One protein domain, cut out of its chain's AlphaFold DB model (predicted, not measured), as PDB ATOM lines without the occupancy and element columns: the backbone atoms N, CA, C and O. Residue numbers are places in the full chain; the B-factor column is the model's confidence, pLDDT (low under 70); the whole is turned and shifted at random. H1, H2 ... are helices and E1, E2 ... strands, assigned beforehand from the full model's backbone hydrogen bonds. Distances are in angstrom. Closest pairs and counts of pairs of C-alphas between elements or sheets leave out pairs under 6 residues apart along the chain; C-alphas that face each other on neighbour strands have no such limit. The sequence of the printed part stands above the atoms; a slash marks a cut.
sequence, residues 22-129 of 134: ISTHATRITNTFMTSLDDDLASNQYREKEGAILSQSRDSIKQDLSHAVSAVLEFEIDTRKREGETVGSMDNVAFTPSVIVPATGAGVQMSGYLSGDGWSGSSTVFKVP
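AT A GLANCE: This is residues 22 to 129 of the 134 residues of an uncharacterized protein of Cryptococcus wingfieldii CBS 7118 (UniProt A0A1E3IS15). Picture a small, strongly twisted sheet of three strands with the long helix H3 and the short helix H2 over one face; H1 packs on H3, running the opposite way, and grazes the sheet. The printed part has 108 residues, with elements in the order H1 H2 H3 E1 E2 E3. The class is mixed, and the antiparallel sheet, in order E1, E2, E3, is a meander, each strand the antiparallel neighbour of the one before. The whole is compact, with a radius of gyration of the C-alphas of 14.7 A, and spans 49 by 24 by 20 A.

IN THESE COORDINATES: Find C-alpha 94 at (-27.705, 3.137, -39.588), where E1, residues 94 to 103, begins; it bends by 64 degrees at residue 98. E2 is residues 107 to 115, 25.8 A long, and E3 residues 126 to 128. H3, residues 58 to 83, runs 37.2 A to C-alpha 83 at (-35.969, -16.752, -50.019). H1 is residues 22 to 42, 30.1 A long, and H2 residues 48 to 56.

HOW THE PARTS SIT: Look first at the hairpin E1 and E2, where N 98 and O 111 are 2.8 A apart; in the hairpin E2 and E3, N 126 and O 112 are also 2.8 A apart. H2 and H3 form two layers with the sheet, helices on one face. H3 lies over E2 at a height over the sheet of 8.9 A; its closest C-alphas to E3 are Leu 65 and Val 128, 5.8 A. H1 touches H3 at a steep tilt of 40 degrees, opposite ways, closest at the C-alphas of Ala 26 and Ser 70, 5.4 A; H3 does so with residues 62 to 74 alone. H1 only grazes the sheet, with residues 25 to 33. In H1, H2 and H3 every O i to N i+4 pair is within hydrogen-bond range.

THE WHOLE: The C-alphas of Glu 48 and Gly 84, 49.6 A apart, are the two farthest apart. The printed part has no cut, no link is long, and no printed residue is under 70 in pLDDT.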
ATOM      1  N   ILE A  22     -29.161  -9.290 -33.226       91.56
ATOM      2  CA  ILE A  22     -30.134  -8.239 -33.570       91.56
ATOM      3  C   ILE A  22     -30.206  -7.184 -32.472       91.56
ATOM      4  O   ILE A  22     -30.091  -5.996 -32.758       91.56
ATOM      5  N   SER A  23     -30.310  -7.604 -31.207       92.81
ATOM      6  CA  SER A  23     -30.363  -6.674 -30.074       92.81
ATOM      7  C   SER A  23     -29.121  -5.779 -30.003       92.81
ATOM      8  O   SER A  23     -29.228  -4.595 -29.676       92.81
ATOM      9  N   THR A  24     -27.944  -6.319 -30.324       93.50
ATOM     10  CA  THR A  24     -26.682  -5.569 -30.342       93.50
ATOM     11  C   THR A  24     -26.678  -4.541 -31.469       93.50
ATOM     12  O   THR A  24     -26.379  -3.369 -31.229       93.50
ATOM     13  N   HIS A  25     -27.065  -4.939 -32.686       94.69
ATOM     14  CA  HIS A  25     -27.136  -4.022 -33.825       94.69
ATOM     15  C   HIS A  25     -28.211  -2.948 -33.628       94.69
ATOM     16  O   HIS A  25     -27.923  -1.772 -33.833       94.69
ATOM     17  N   ALA A  26     -29.404  -3.310 -33.151       95.44
ATOM     18  CA  ALA A  26     -30.475  -2.362 -32.857       95.44
ATOM     19  C   ALA A  26     -30.054  -1.342 -31.791       95.44
ATOM     20  O   ALA A  26     -30.268  -0.140 -31.967       95.44
ATOM     21  N   THR A  27     -29.370  -1.794 -30.734       95.94
ATOM     22  CA  THR A  27     -28.812  -0.907 -29.702       95.94
ATOM     23  C   THR A  27     -27.777   0.048 -30.291       95.94
ATOM     24  O   THR A  27     -27.824   1.246 -30.012       95.94
ATOM     25  N   ARG A  28     -26.856  -0.450 -31.128       97.00
ATOM     26  CA  ARG A  28     -25.843   0.377 -31.801       97.00
ATOM     27  C   ARG A  28     -26.500   1.435 -32.686       97.00
ATOM     28  O   ARG A  28     -26.234   2.614 -32.493       97.00
ATOM     29  N   ILE A  29     -27.375   1.018 -33.601       97.44
ATOM     30  CA  ILE A  29     -28.091   1.893 -34.544       97.44
ATOM     31  C   ILE A  29     -28.845   2.990 -33.790       97.44
ATOM     32  O   ILE A  29     -28.716   4.169 -34.111       97.44
ATOM     33  N   THR A  30     -29.591   2.600 -32.757       97.81
ATOM     34  CA  THR A  30     -30.374   3.531 -31.942       97.81
ATOM     35  C   THR A  30     -29.467   4.512 -31.209       97.81
ATOM     36  O   THR A  30     -29.714   5.710 -31.253       97.81
ATOM     37  N   ASN A  31     -28.398   4.044 -30.558       97.56
ATOM     38  CA  ASN A  31     -27.478   4.932 -29.845       97.56
ATOM     39  C   ASN A  31     -26.785   5.916 -30.795       97.56
ATOM     40  O   ASN A  31     -26.694   7.091 -30.458       97.56
ATOM     41  N   THR A  32     -26.356   5.467 -31.979       97.56
ATOM     42  CA  THR A  32     -25.787   6.349 -33.008       97.56
ATOM     43  C   THR A  32     -26.779   7.439 -33.406       97.56
ATOM     44  O   THR A  32     -26.412   8.609 -33.407       97.56
ATOM     45  N   PHE A  33     -28.039   7.079 -33.667       97.44
ATOM     46  CA  PHE A  33     -29.077   8.066 -33.962       97.44
ATOM     47  C   PHE A  33     -29.282   9.054 -32.805       97.44
ATOM     48  O   PHE A  33     -29.330  10.257 -33.037       97.44
ATOM     49  N   MET A  34     -29.363   8.571 -31.561       97.38
ATOM     50  CA  MET A  34     -29.544   9.445 -30.397       97.38
ATOM     51  C   MET A  34     -28.377  10.420 -30.213       97.38
ATOM     52  O   MET A  34     -28.613  11.562 -29.841       97.38
ATOM     53  N   THR A  35     -27.140  10.003 -30.502       97.50
ATOM     54  CA  THR A  35     -25.981  10.906 -30.489       97.50
ATOM     55  C   THR A  35     -26.116  12.001 -31.544       97.50
ATOM     56  O   THR A  35     -25.953  13.169 -31.212       97.50
ATOM     57  N   SER A  36     -26.489  11.659 -32.780       96.00
ATOM     58  CA  SER A  36     -26.728  12.669 -33.822       96.00
ATOM     59  C   SER A  36     -27.877  13.614 -33.466       96.00
ATOM     60  O   SER A  36     -27.774  14.813 -33.691       96.00
ATOM     61  N   LEU A  37     -28.948  13.102 -32.853       94.75
ATOM     62  CA  LEU A  37     -30.050  13.936 -32.378       94.75
ATOM     63  C   LEU A  37     -29.592  14.910 -31.280       94.75
ATOM     64  O   LEU A  37     -30.002  16.069 -31.287       94.75
ATOM     65  N   ASP A  38     -28.744  14.462 -30.352       95.25
ATOM     66  CA  ASP A  38     -28.167  15.323 -29.315       95.25
ATOM     67  C   ASP A  38     -27.281  16.428 -29.945       95.25
ATOM     68  O   ASP A  38     -27.364  17.589 -29.534       95.25
ATOM     69  N   ASP A  39     -26.506  16.108 -30.989       96.06
ATOM     70  CA  ASP A  39     -25.701  17.082 -31.747       96.06
ATOM     71  C   ASP A  39     -26.579  18.105 -32.503       96.06
ATOM     72  O   ASP A  39     -26.297  19.312 -32.512       96.06
ATOM     73  N   ASP A  40     -27.687  17.660 -33.102       94.19
ATOM     74  CA  ASP A  40     -28.652  18.530 -33.784       94.19
ATOM     75  C   ASP A  40     -29.349  19.492 -32.807       94.19
ATOM     76  O   ASP A  40     -29.561  20.673 -33.109       94.19
ATOM     77  N   LEU A  41     -29.671  19.011 -31.601       92.31
ATOM     78  CA  LEU A  41     -30.216  19.837 -30.525       92.31
ATOM     79  C   LEU A  41     -29.193  20.869 -30.041       92.31
ATOM     80  O   LEU A  41     -29.535  22.044 -29.893       92.31
ATOM     81  N   ALA A  42     -27.934  20.469 -29.853       93.19
ATOM     82  CA  ALA A  42     -26.858  21.371 -29.442       93.19
ATOM     83  C   ALA A  42     -26.540  22.444 -30.500       93.19
ATOM     84  O   ALA A  42     -26.146  23.562 -30.160       93.19
ATOM     85  N   SER A  43     -26.746  22.130 -31.782       93.81
ATOM     86  CA  SER A  43     -26.556  23.056 -32.906       93.81
ATOM     87  C   SER A  43     -27.781  23.928 -33.222       93.81
ATOM     88  O   SER A  43     -27.733  24.722 -34.161       93.81
ATOM     89  N   ASN A  44     -28.847  23.859 -32.411       89.06
ATOM     90  CA  ASN A  44     -30.098  24.612 -32.579       89.06
ATOM     91  C   ASN A  44     -30.773  24.396 -33.947       89.06
ATOM     92  O   ASN A  44     -31.385  25.317 -34.494       89.06
ATOM     93  N   GLN A  45     -30.684  23.185 -34.508       90.12
ATOM     94  CA  GLN A  45     -31.385  22.851 -35.757       90.12
ATOM     95  C   GLN A  45     -32.911  22.812 -35.593       90.12
ATOM     96  O   GLN A  45     -33.649  22.960 -36.566       90.12
ATOM     97  N   TYR A  46     -33.382  22.666 -34.356       89.38
ATOM     98  CA  TYR A  46     -34.792  22.723 -33.986       89.38
ATOM     99  C   TYR A  46     -35.114  24.044 -33.292       89.38
ATOM    100  O   TYR A  46     -34.294  24.590 -32.549       89.38
ATOM    101  N   ARG A  47     -36.338  24.555 -33.479       91.69
ATOM    102  CA  ARG A  47     -36.807  25.706 -32.692       91.69
ATOM    103  C   ARG A  47     -36.851  25.322 -31.217       91.69
ATOM    104  O   ARG A  47     -37.120  24.175 -30.888       91.69
ATOM    105  N   GLU A  48     -36.709  26.291 -30.319       90.06
ATOM    106  CA  GLU A  48     -36.662  26.059 -28.864       90.06
ATOM    107  C   GLU A  48     -37.776  25.123 -28.347       90.06
ATOM    108  O   GLU A  48     -37.511  24.165 -27.625       90.06
ATOM    109  N   LYS A  49     -39.025  25.342 -28.780       89.25
ATOM    110  CA  LYS A  49     -40.169  24.497 -28.392       89.25
ATOM    111  C   LYS A  49     -40.083  23.073 -28.945       89.25
ATOM    112  O   LYS A  49     -40.474  22.132 -28.267       89.25
ATOM    113  N   GLU A  50     -39.603  22.927 -30.174       91.00
ATOM    114  CA  GLU A  50     -39.429  21.637 -30.847       91.00
ATOM    115  C   GLU A  50     -38.290  20.851 -30.191       91.00
ATOM    116  O   GLU A  50     -38.463  19.683 -29.851       91.00
ATOM    117  N   GLY A  51     -37.171  21.525 -29.915       92.44
ATOM    118  CA  GLY A  51     -36.040  20.968 -29.183       92.44
ATOM    119  C   GLY A  51     -36.434  20.509 -27.782       92.44
ATOM    120  O   GLY A  51     -36.130  19.382 -27.406       92.44
ATOM    121  N   ALA A  52     -37.206  21.314 -27.043       91.81
ATOM    122  CA  ALA A  52     -37.708  20.929 -25.724       91.81
ATOM    123  C   ALA A  52     -38.580  19.660 -25.769       91.81
ATOM    124  O   ALA A  52     -38.432  18.788 -24.914       91.81
ATOM    125  N   ILE A  53     -39.451  19.525 -26.776       92.12
ATOM    126  CA  ILE A  53     -40.272  18.321 -26.983       92.12
ATOM    127  C   ILE A  53     -39.390  17.101 -27.266       92.12
ATOM    128  O   ILE A  53     -39.606  16.043 -26.671       92.12
ATOM    129  N   LEU A  54     -38.389  17.236 -28.141       93.06
ATOM    130  CA  LEU A  54     -37.451  16.156 -28.465       93.06
ATOM    131  C   LEU A  54     -36.634  15.737 -27.238       93.06
ATOM    132  O   LEU A  54     -36.531  14.545 -26.954       93.06
ATOM    133  N   SER A  55     -36.128  16.700 -26.464       92.56
ATOM    134  CA  SER A  55     -35.394  16.434 -25.223       92.56
ATOM    135  C   SER A  55     -36.259  15.732 -24.175       92.56
ATOM    136  O   SER A  55     -35.799  14.789 -23.539       92.56
ATOM    137  N   GLN A  56     -37.520  16.142 -24.009       91.88
ATOM    138  CA  GLN A  56     -38.457  15.486 -23.086       91.88
ATOM    139  C   GLN A  56     -38.842  14.076 -23.547       91.88
ATOM    140  O   GLN A  56     -39.046  13.191 -22.722       91.88
ATOM    141  N   SER A  57     -38.912  13.855 -24.860       91.44
ATOM    142  CA  SER A  57     -39.293  12.567 -25.454       91.44
ATOM    143  C   SER A  57     -38.115  11.601 -25.606       91.44
ATOM    144  O   SER A  57     -38.294  10.515 -26.151       91.44
ATOM    145  N   ARG A  58     -36.905  11.974 -25.169       92.50
ATOM    146  CA  ARG A  58     -35.647  11.294 -25.514       92.50
ATOM    147  C   ARG A  58     -35.646   9.801 -25.191       92.50
ATOM    148  O   ARG A  58     -35.257   8.992 -26.032       92.50
ATOM    149  N   ASP A  59     -36.099   9.431 -23.997       91.94
ATOM    150  CA  ASP A  59     -36.116   8.030 -23.568       91.94
ATOM    151  C   ASP A  59     -37.151   7.213 -24.346       91.94
ATOM    152  O   ASP A  59     -36.866   6.085 -24.751       91.94
ATOM    153  N   SER A  60     -38.317   7.799 -24.634       91.81
ATOM    154  CA  SER A  60     -39.349   7.163 -25.459       91.81
ATOM    155  C   SER A  60     -38.886   7.002 -26.905       91.81
ATOM    156  O   SER A  60     -38.999   5.914 -27.454       91.81
ATOM    157  N   ILE A  61     -38.258   8.031 -27.491       93.62
ATOM    158  CA  ILE A  61     -37.641   7.953 -28.823       93.62
ATOM    159  C   ILE A  61     -36.630   6.814 -28.873       93.62
ATOM    160  O   ILE A  61     -36.699   5.980 -29.772       93.62
ATOM    161  N   LYS A  62     -35.721   6.749 -27.897       95.25
ATOM    162  CA  LYS A  62     -34.709   5.694 -27.826       95.25
ATOM    163  C   LYS A  62     -35.349   4.307 -27.745       95.25
ATOM    164  O   LYS A  62     -34.964   3.411 -28.492       95.25
ATOM    165  N   GLN A  63     -36.305   4.120 -26.842       94.38
ATOM    166  CA  GLN A  63     -36.956   2.830 -26.633       94.38
ATOM    167  C   GLN A  63     -37.751   2.386 -27.869       94.38
ATOM    168  O   GLN A  63     -37.564   1.269 -28.352       94.38
ATOM    169  N   ASP A  64     -38.603   3.258 -28.399       94.69
ATOM    170  CA  ASP A  64     -39.502   2.926 -29.503       94.69
ATOM    171  C   ASP A  64     -38.736   2.759 -30.817       94.69
ATOM    172  O   ASP A  64     -39.051   1.862 -31.602       94.69
ATOM    173  N   LEU A  65     -37.679   3.554 -31.042       96.19
ATOM    174  CA  LEU A  65     -36.783   3.350 -32.179       96.19
ATOM    175  C   LEU A  65     -36.046   2.019 -32.058       96.19
ATOM    176  O   LEU A  65     -35.999   1.282 -33.038       96.19
ATOM    177  N   SER A  66     -35.525   1.671 -30.878       95.81
ATOM    178  CA  SER A  66     -34.846   0.386 -30.689       95.81
ATOM    179  C   SER A  66     -35.774  -0.786 -30.992       95.81
ATOM    180  O   SER A  66     -35.355  -1.722 -31.670       95.81
ATOM    181  N   HIS A  67     -37.028  -0.736 -30.539       94.75
ATOM    182  CA  HIS A  67     -38.016  -1.761 -30.869       94.75
ATOM    183  C   HIS A  67     -38.320  -1.814 -32.369       94.75
ATOM    184  O   HIS A  67     -38.335  -2.899 -32.950       94.75
ATOM    185  N   ALA A  68     -38.536  -0.662 -33.009       95.44
ATOM    186  CA  ALA A  68     -38.838  -0.605 -34.435       95.44
ATOM    187  C   ALA A  68     -37.672  -1.126 -35.291       95.44
ATOM    188  O   ALA A  68     -37.891  -1.901 -36.218       95.44
ATOM    189  N   VAL A  69     -36.431  -0.757 -34.954       96.00
ATOM    190  CA  VAL A  69     -35.225  -1.242 -35.639       96.00
ATOM    191  C   VAL A  69     -35.080  -2.752 -35.476       96.00
ATOM    192  O   VAL A  69     -34.864  -3.430 -36.477       96.00
ATOM    193  N   SER A  70     -35.246  -3.296 -34.264       95.12
ATOM    194  CA  SER A  70     -35.205  -4.751 -34.052       95.12
ATOM    195  C   SER A  70     -36.233  -5.476 -34.917       95.12
ATOM    196  O   SER A  70     -35.871  -6.414 -35.619       95.12
ATOM    197  N   ALA A  71     -37.482  -5.000 -34.936       94.19
ATOM    198  CA  ALA A  71     -38.552  -5.623 -35.712       94.19
ATOM    199  C   ALA A  71     -38.270  -5.613 -37.225       94.19
ATOM    200  O   ALA A  71     -38.544  -6.595 -37.912       94.19
ATOM    201  N   VAL A  72     -37.701  -4.524 -37.753       94.44
ATOM    202  CA  VAL A  72     -37.308  -4.444 -39.170       94.44
ATOM    203  C   VAL A  72     -36.157  -5.404 -39.471       94.44
ATOM    204  O   VAL A  72     -36.220  -6.130 -40.458       94.44
ATOM    205  N   LEU A  73     -35.125  -5.452 -38.623       93.44
ATOM    206  CA  LEU A  73     -34.001  -6.374 -38.809       93.44
ATOM    207  C   LEU A  73     -34.448  -7.844 -38.748       93.44
ATOM    208  O   LEU A  73     -34.045  -8.631 -39.600       93.44
ATOM    209  N   GLU A  74     -35.303  -8.204 -37.787       92.94
ATOM    210  CA  GLU A  74     -35.909  -9.540 -37.680       92.94
ATOM    211  C   GLU A  74     -36.687  -9.899 -38.945       92.94
ATOM    212  O   GLU A  74     -36.457 -10.954 -39.538       92.94
ATOM    213  N   PHE A  75     -37.556  -8.994 -39.403       91.94
ATOM    214  CA  PHE A  75     -38.356  -9.200 -40.603       91.94
ATOM    215  C   PHE A  75     -37.497  -9.425 -41.855       91.94
ATOM    216  O   PHE A  75     -37.789 -10.319 -42.654       91.94
ATOM    217  N   GLU A  76     -36.430  -8.646 -42.031       91.62
ATOM    218  CA  GLU A  76     -35.511  -8.783 -43.166       91.62
ATOM    219  C   GLU A  76     -34.732 -10.103 -43.108       91.62
ATOM    220  O   GLU A  76     -34.622 -10.798 -44.119       91.62
ATOM    221  N   ILE A  77     -34.248 -10.499 -41.925       89.69
ATOM    222  CA  ILE A  77     -33.592 -11.798 -41.719       89.69
ATOM    223  C   ILE A  77     -34.527 -12.945 -42.075       89.69
ATOM    224  O   ILE A  77     -34.134 -13.844 -42.821       89.69
ATOM    225  N   ASP A  78     -35.756 -12.919 -41.572       90.50
ATOM    226  CA  ASP A  78     -36.724 -13.984 -41.814       90.50
ATOM    227  C   ASP A  78     -37.164 -14.045 -43.279       90.50
ATOM    228  O   ASP A  78     -37.344 -15.137 -43.827       90.50
ATOM    229  N   THR A  79     -37.302 -12.890 -43.933       90.50
ATOM    230  CA  THR A  79     -37.640 -12.802 -45.359       90.50
ATOM    231  C   THR A  79     -36.520 -13.382 -46.216       90.50
ATOM    232  O   THR A  79     -36.770 -14.313 -46.981       90.50
ATOM    233  N   ARG A  80     -35.270 -12.944 -46.016       88.56
ATOM    234  CA  ARG A  80     -34.120 -13.463 -46.775       88.56
ATOM    235  C   ARG A  80     -33.909 -14.956 -46.533       88.56
ATOM    236  O   ARG A  80     -33.756 -15.710 -47.490       88.56
ATOM    237  N   LYS A  81     -34.013 -15.423 -45.280       88.06
ATOM    238  CA  LYS A  81     -33.944 -16.861 -44.952       88.06
ATOM    239  C   LYS A  81     -34.988 -17.676 -45.715       88.06
ATOM    240  O   LYS A  81     -34.675 -18.760 -46.202       88.06
ATOM    241  N   ARG A  82     -36.219 -17.167 -45.832       90.38
ATOM    242  CA  ARG A  82     -37.303 -17.823 -46.580       90.38
ATOM    243  C   ARG A  82     -37.023 -17.877 -48.080       90.38
ATOM    244  O   ARG A  82     -37.396 -18.852 -48.727       90.38
ATOM    245  N   GLU A  83     -36.369 -16.854 -48.612       90.75
ATOM    246  CA  GLU A  83     -35.969 -16.752 -50.019       90.75
ATOM    247  C   GLU A  83     -34.686 -17.545 -50.339       90.75
ATOM    248  O   GLU A  83     -34.308 -17.662 -51.501       90.75
ATOM    249  N   GLY A  84     -34.038 -18.147 -49.333       89.56
ATOM    250  CA  GLY A  84     -32.761 -18.850 -49.502       89.56
ATOM    251  C   GLY A  84     -31.568 -17.900 -49.651       89.56
ATOM    252  O   GLY A  84     -30.497 -18.311 -50.099       89.56
ATOM    253  N   GLU A  85     -31.749 -16.641 -49.268       87.75
ATOM    254  CA  GLU A  85     -30.754 -15.584 -49.329       87.75
ATOM    255  C   GLU A  85     -30.193 -15.260 -47.939       87.75
ATOM    256  O   GLU A  85     -30.778 -15.558 -46.894       87.75
ATOM    257  N   THR A  86     -29.035 -14.610 -47.917       82.00
ATOM    258  CA  THR A  86     -28.443 -14.071 -46.692       82.00
ATOM    259  C   THR A  86     -28.702 -12.576 -46.609       82.00
ATOM    260  O   THR A  86     -28.518 -11.856 -47.594       82.00
ATOM    261  N   VAL A  87     -29.043 -12.081 -45.420       80.44
ATOM    262  CA  VAL A  87     -28.918 -10.647 -45.157       80.44
ATOM    263  C   VAL A  87     -27.429 -10.293 -45.193       80.44
ATOM    264  O   VAL A  87     -26.585 -11.056 -44.726       80.44
ATOM    265  N   GLY A  88     -27.090  -9.181 -45.831       85.38
ATOM    266  CA  GLY A  88     -25.740  -8.637 -45.835       85.38
ATOM    267  C   GLY A  88     -25.344  -8.096 -44.454       85.38
ATOM    268  O   GLY A  88     -26.134  -8.140 -43.511       85.38
ATOM    269  N   SER A  89     -24.109  -7.609 -44.304       89.19
ATOM    270  CA  SER A  89     -23.600  -7.145 -43.003       89.19
ATOM    271  C   SER A  89     -24.484  -6.055 -42.381       89.19
ATOM    272  O   SER A  89     -24.953  -5.136 -43.054       89.19
ATOM    273  N   MET A  90     -24.670  -6.152 -41.061       90.88
ATOM    274  CA  MET A  90     -25.373  -5.164 -40.236       90.88
ATOM    275  C   MET A  90     -24.419  -4.234 -39.477       90.88
ATOM    276  O   MET A  90     -24.865  -3.393 -38.692       90.88
ATOM    277  N   ASP A  91     -23.106  -4.368 -39.671       90.88
ATOM    278  CA  ASP A  91     -22.097  -3.658 -38.874       90.88
ATOM    279  C   ASP A  91     -22.117  -2.151 -39.128       90.88
ATOM    280  O   ASP A  91     -21.983  -1.365 -38.191       90.88
ATOM    281  N   ASN A  92     -22.384  -1.753 -40.374       92.88
ATOM    282  CA  ASN A  92     -22.429  -0.354 -40.803       92.88
ATOM    283  C   ASN A  92     -23.851   0.159 -41.051       92.88
ATOM    284  O   ASN A  92     -24.029   1.263 -41.558       92.88
ATOM    285  N   VAL A  93     -24.877  -0.624 -40.701       94.75
ATOM    286  CA  VAL A  93     -26.269  -0.173 -40.817       94.75
ATOM    287  C   VAL A  93     -26.499   1.008 -39.879       94.75
ATOM    288  O   VAL A  93     -26.042   1.001 -38.732       94.75
ATOM    289  N   ALA A  94     -27.228   2.003 -40.357       96.88
ATOM    290  CA  ALA A  94     -27.705   3.137 -39.588       96.88
ATOM    291  C   ALA A  94     -29.179   3.397 -39.909       96.88
ATOM    292  O   ALA A  94     -29.676   3.051 -40.983       96.88
ATOM    293  N   PHE A  95     -29.869   4.025 -38.963       97.31
ATOM    294  CA  PHE A  95     -31.193   4.577 -39.192       97.31
ATOM    295  C   PHE A  95     -31.040   5.983 -39.760       97.31
ATOM    296  O   PHE A  95     -30.414   6.837 -39.133       97.31
ATOM    297  N   THR A  96     -31.627   6.218 -40.929       95.56
ATOM    298  CA  THR A  96     -31.688   7.547 -41.536       95.56
ATOM    299  C   THR A  96     -33.109   8.083 -41.396       95.56
ATOM    300  O   THR A  96     -34.032   7.502 -41.982       95.56
ATOM    301  N   PRO A  97     -33.327   9.169 -40.635       93.75
ATOM    302  CA  PRO A  97     -34.649   9.763 -40.527       93.75
ATOM    303  C   PRO A  97     -35.065  10.374 -41.869       93.75
ATOM    304  O   PRO A  97     -34.305  11.089 -42.513       93.75
ATOM    305  N   SER A  98     -36.301  10.115 -42.284       94.06
ATOM    306  CA  SER A  98     -36.948  10.834 -43.391       94.06
ATOM    307  C   SER A  98     -37.850  11.954 -42.877       94.06
ATOM    308  O   SER A  98     -38.027  12.967 -43.545       94.06
ATOM    309  N   VAL A  99     -38.440  11.765 -41.694       92.38
ATOM    310  CA  VAL A  99     -39.326  12.729 -41.034       92.38
ATOM    311  C   VAL A  99     -39.080  12.669 -39.531       92.38
ATOM    312  O   VAL A  99     -39.119  11.582 -38.951       92.38
ATOM    313  N   ILE A 100     -38.888  13.836 -38.911       92.38
ATOM    314  CA  ILE A 100     -38.941  14.047 -37.459       92.38
ATOM    315  C   ILE A 100     -39.802  15.289 -37.226       92.38
ATOM    316  O   ILE A 100     -39.418  16.393 -37.599       92.38
ATOM    317  N   VAL A 101     -40.989  15.106 -36.649       90.69
ATOM    318  CA  VAL A 101     -41.938  16.195 -36.375       90.69
ATOM    319  C   VAL A 101     -42.308  16.171 -34.893       90.69
ATOM    320  O   VAL A 101     -43.167  15.384 -34.487       90.69
ATOM    321  N   PRO A 102     -41.668  17.008 -34.065       89.38
ATOM    322  CA  PRO A 102     -42.125  17.265 -32.706       89.38
ATOM    323  C   PRO A 102     -43.376  18.154 -32.724       89.38
ATOM    324  O   PRO A 102     -43.401  19.207 -33.357       89.38
ATOM    325  N   ALA A 103     -44.421  17.745 -32.008       82.25
ATOM    326  CA  ALA A 103     -45.692  18.453 -31.935       82.25
ATOM    327  C   ALA A 103     -46.211  18.518 -30.493       82.25
ATOM    328  O   ALA A 103     -46.352  17.511 -29.794       82.25
ATOM    329  N   THR A 104     -46.533  19.728 -30.039       74.94
ATOM    330  CA  THR A 104     -47.063  19.961 -28.692       74.94
ATOM    331  C   THR A 104     -48.356  19.169 -28.475       74.94
ATOM    332  O   THR A 104     -49.283  19.268 -29.274       74.94
ATOM    333  N   GLY A 105     -48.418  18.376 -27.401       71.38
ATOM    334  CA  GLY A 105     -49.580  17.545 -27.051       71.38
ATOM    335  C   GLY A 105     -49.724  16.240 -27.848       71.38
ATOM    336  O   GLY A 105     -50.505  15.384 -27.448       71.38
ATOM    337  N   ALA A 106     -48.962  16.060 -28.932       73.62
ATOM    338  CA  ALA A 106     -48.939  14.829 -29.728       73.62
ATOM    339  C   ALA A 106     -47.615  14.049 -29.595       73.62
ATOM    340  O   ALA A 106     -47.548  12.893 -30.000       73.62
ATOM    341  N   GLY A 107     -46.583  14.655 -29.001       83.75
ATOM    342  CA  GLY A 107     -45.269  14.044 -28.834       83.75
ATOM    343  C   GLY A 107     -44.408  14.223 -30.075       83.75
ATOM    344  O   GLY A 107     -44.269  15.335 -30.581       83.75
ATOM    345  N   VAL A 108     -43.802  13.143 -30.551       89.56
ATOM    346  CA  VAL A 108     -42.904  13.166 -31.706       89.56
ATOM    347  C   VAL A 108     -43.419  12.176 -32.737       89.56
ATOM    348  O   VAL A 108     -43.751  11.044 -32.408       89.56
ATOM    349  N   GLN A 109     -43.491  12.592 -33.996       90.50
ATOM    350  CA  GLN A 109     -43.710  11.700 -35.125       90.50
ATOM    351  C   GLN A 109     -42.371  11.447 -35.812       90.50
ATOM    352  O   GLN A 109     -41.685  12.394 -36.194       90.50
ATOM    353  N   MET A 110     -42.017  10.176 -36.005       94.19
ATOM    354  CA  MET A 110     -40.753   9.799 -36.628       94.19
ATOM    355  C   MET A 110     -40.935   8.661 -37.627       94.19
ATOM    356  O   MET A 110     -41.645   7.686 -37.376       94.19
ATOM    357  N   SER A 111     -40.276   8.786 -38.774       95.88
ATOM    358  CA  SER A 111     -40.151   7.714 -39.759       95.88
ATOM    359  C   SER A 111     -38.820   7.814 -40.482       95.88
ATOM    360  O   SER A 111     -38.298   8.912 -40.677       95.88
ATOM    361  N   GLY A 112     -38.301   6.682 -40.928       96.38
ATOM    362  CA  GLY A 112     -37.035   6.612 -41.641       96.38
ATOM    363  C   GLY A 112     -36.798   5.219 -42.185       96.38
ATOM    364  O   GLY A 112     -37.715   4.402 -42.213       96.38
ATOM    365  N   TYR A 113     -35.581   4.951 -42.622       96.56
ATOM    366  CA  TYR A 113     -35.203   3.667 -43.202       96.56
ATOM    367  C   TYR A 113     -33.835   3.224 -42.684       96.56
ATOM    368  O   TYR A 113     -33.070   4.025 -42.140       96.56
ATOM    369  N   LEU A 114     -33.541   1.933 -42.841       96.25
ATOM    370  CA  LEU A 114     -32.224   1.374 -42.560       96.25
ATOM    371  C   LEU A 114     -31.394   1.336 -43.841       96.25
ATOM    372  O   LEU A 114     -31.875   0.922 -44.893       96.25
ATOM    373  N   SER A 115     -30.142   1.764 -43.745       94.81
ATOM    374  CA  SER A 115     -29.176   1.685 -44.840       94.81
ATOM    375  C   SER A 115     -27.755   1.640 -44.298       94.81
ATOM    376  O   SER A 115     -27.502   2.116 -43.193       94.81
ATOM    377  N   GLY A 116     -26.818   1.116 -45.078       92.94
ATOM    378  CA  GLY A 116     -25.402   1.122 -44.730       92.94
ATOM    379  C   GLY A 116     -24.590   0.206 -45.628       92.94
ATOM    380  O   GLY A 116     -25.143  -0.598 -46.380       92.94
ATOM    381  N   ASP A 117     -23.272   0.318 -45.541       91.75
ATOM    382  CA  ASP A 117     -22.375  -0.502 -46.346       91.75
ATOM    383  C   ASP A 117     -22.519  -1.982 -45.995       91.75
ATOM    384  O   ASP A 117     -22.448  -2.379 -44.830       91.75
ATOM    385  N   GLY A 118     -22.709  -2.803 -47.026       86.31
ATOM    386  CA  GLY A 118     -22.924  -4.238 -46.876       86.31
ATOM    387  C   GLY A 118     -24.352  -4.624 -46.492       86.31
ATOM    388  O   GLY A 118     -24.640  -5.816 -46.508       86.31
ATOM    389  N   TRP A 119     -25.250  -3.673 -46.217       89.75
ATOM    390  CA  TRP A 119     -26.666  -3.954 -45.987       89.75
ATOM    391  C   TRP A 119     -27.346  -4.378 -47.289       89.75
ATOM    392  O   TRP A 119     -27.292  -3.659 -48.285       89.75
ATOM    393  N   SER A 120     -28.010  -5.534 -47.279       85.75
ATOM    394  CA  SER A 120     -28.829  -5.993 -48.410       85.75
ATOM    395  C   SER A 120     -30.326  -5.974 -48.119       85.75
ATOM    396  O   SER A 120     -31.110  -6.326 -48.995       85.75
ATOM    397  N   GLY A 121     -30.753  -5.604 -46.910       81.56
ATOM    398  CA  GLY A 121     -32.176  -5.518 -46.595       81.56
ATOM    399  C   GLY A 121     -32.844  -4.293 -47.219       81.56
ATOM    400  O   GLY A 121     -32.199  -3.429 -47.817       81.56
ATOM    401  N   SER A 122     -34.163  -4.230 -47.096       85.44
ATOM    402  CA  SER A 122     -34.961  -3.151 -47.669       85.44
ATOM    403  C   SER A 122     -34.606  -1.775 -47.095       85.44
ATOM    404  O   SER A 122     -34.486  -1.598 -45.883       85.44
ATOM    405  N   SER A 123     -34.541  -0.766 -47.968       87.31
ATOM    406  CA  SER A 123     -34.485   0.657 -47.590       87.31
ATOM    407  C   SER A 123     -35.886   1.282 -47.505       87.31
ATOM    408  O   SER A 123     -36.060   2.480 -47.730       87.31
ATOM    409  N   THR A 124     -36.917   0.472 -47.245       90.44
ATOM    410  CA  THR A 124     -38.297   0.960 -47.134       90.44
ATOM    411  C   THR A 124     -38.469   1.800 -45.874       90.44
ATOM    412  O   THR A 124     -37.992   1.447 -44.796       90.44
ATOM    413  N   VAL A 125     -39.186   2.915 -46.014       94.62
ATOM    414  CA  VAL A 125     -39.501   3.796 -44.890       94.62
ATOM    415  C   VAL A 125     -40.477   3.102 -43.940       94.62
ATOM    416  O   VAL A 125     -41.573   2.708 -44.342       94.62
ATOM    417  N   PHE A 126     -40.113   3.021 -42.663       92.81
ATOM    418  CA  PHE A 126     -40.966   2.550 -41.577       92.81
ATOM    419  C   PHE A 126     -41.252   3.671 -40.574       92.81
ATOM    420  O   PHE A 126     -40.482   4.623 -40.413       92.81
ATOM    421  N   LYS A 127     -42.403   3.569 -39.907       93.25
ATOM    422  CA  LYS A 127     -42.806   4.491 -38.840       93.25
ATOM    423  C   LYS A 127     -42.281   3.989 -37.504       93.25
ATOM    424  O   LYS A 127     -42.334   2.791 -37.241       93.25
ATOM    425  N   VAL A 128     -41.861   4.912 -36.650       90.88
ATOM    426  CA  VAL A 128     -41.524   4.611 -35.259       90.88
ATOM    427  C   VAL A 128     -42.753   4.918 -34.402       90.88
ATOM    428  O   VAL A 128     -43.239   6.053 -34.442       90.88
ATOM    429  N   PRO A 129     -43.315   3.925 -33.693       82.25
ATOM    430  CA  PRO A 129     -44.579   4.061 -32.975       82.25
ATOM    431  C   PRO A 129     -44.371   4.789 -31.644       82.25
ATOM    432  O   PRO A 129     -44.461   4.192 -30.578       82.25
TER     433      PRO A 129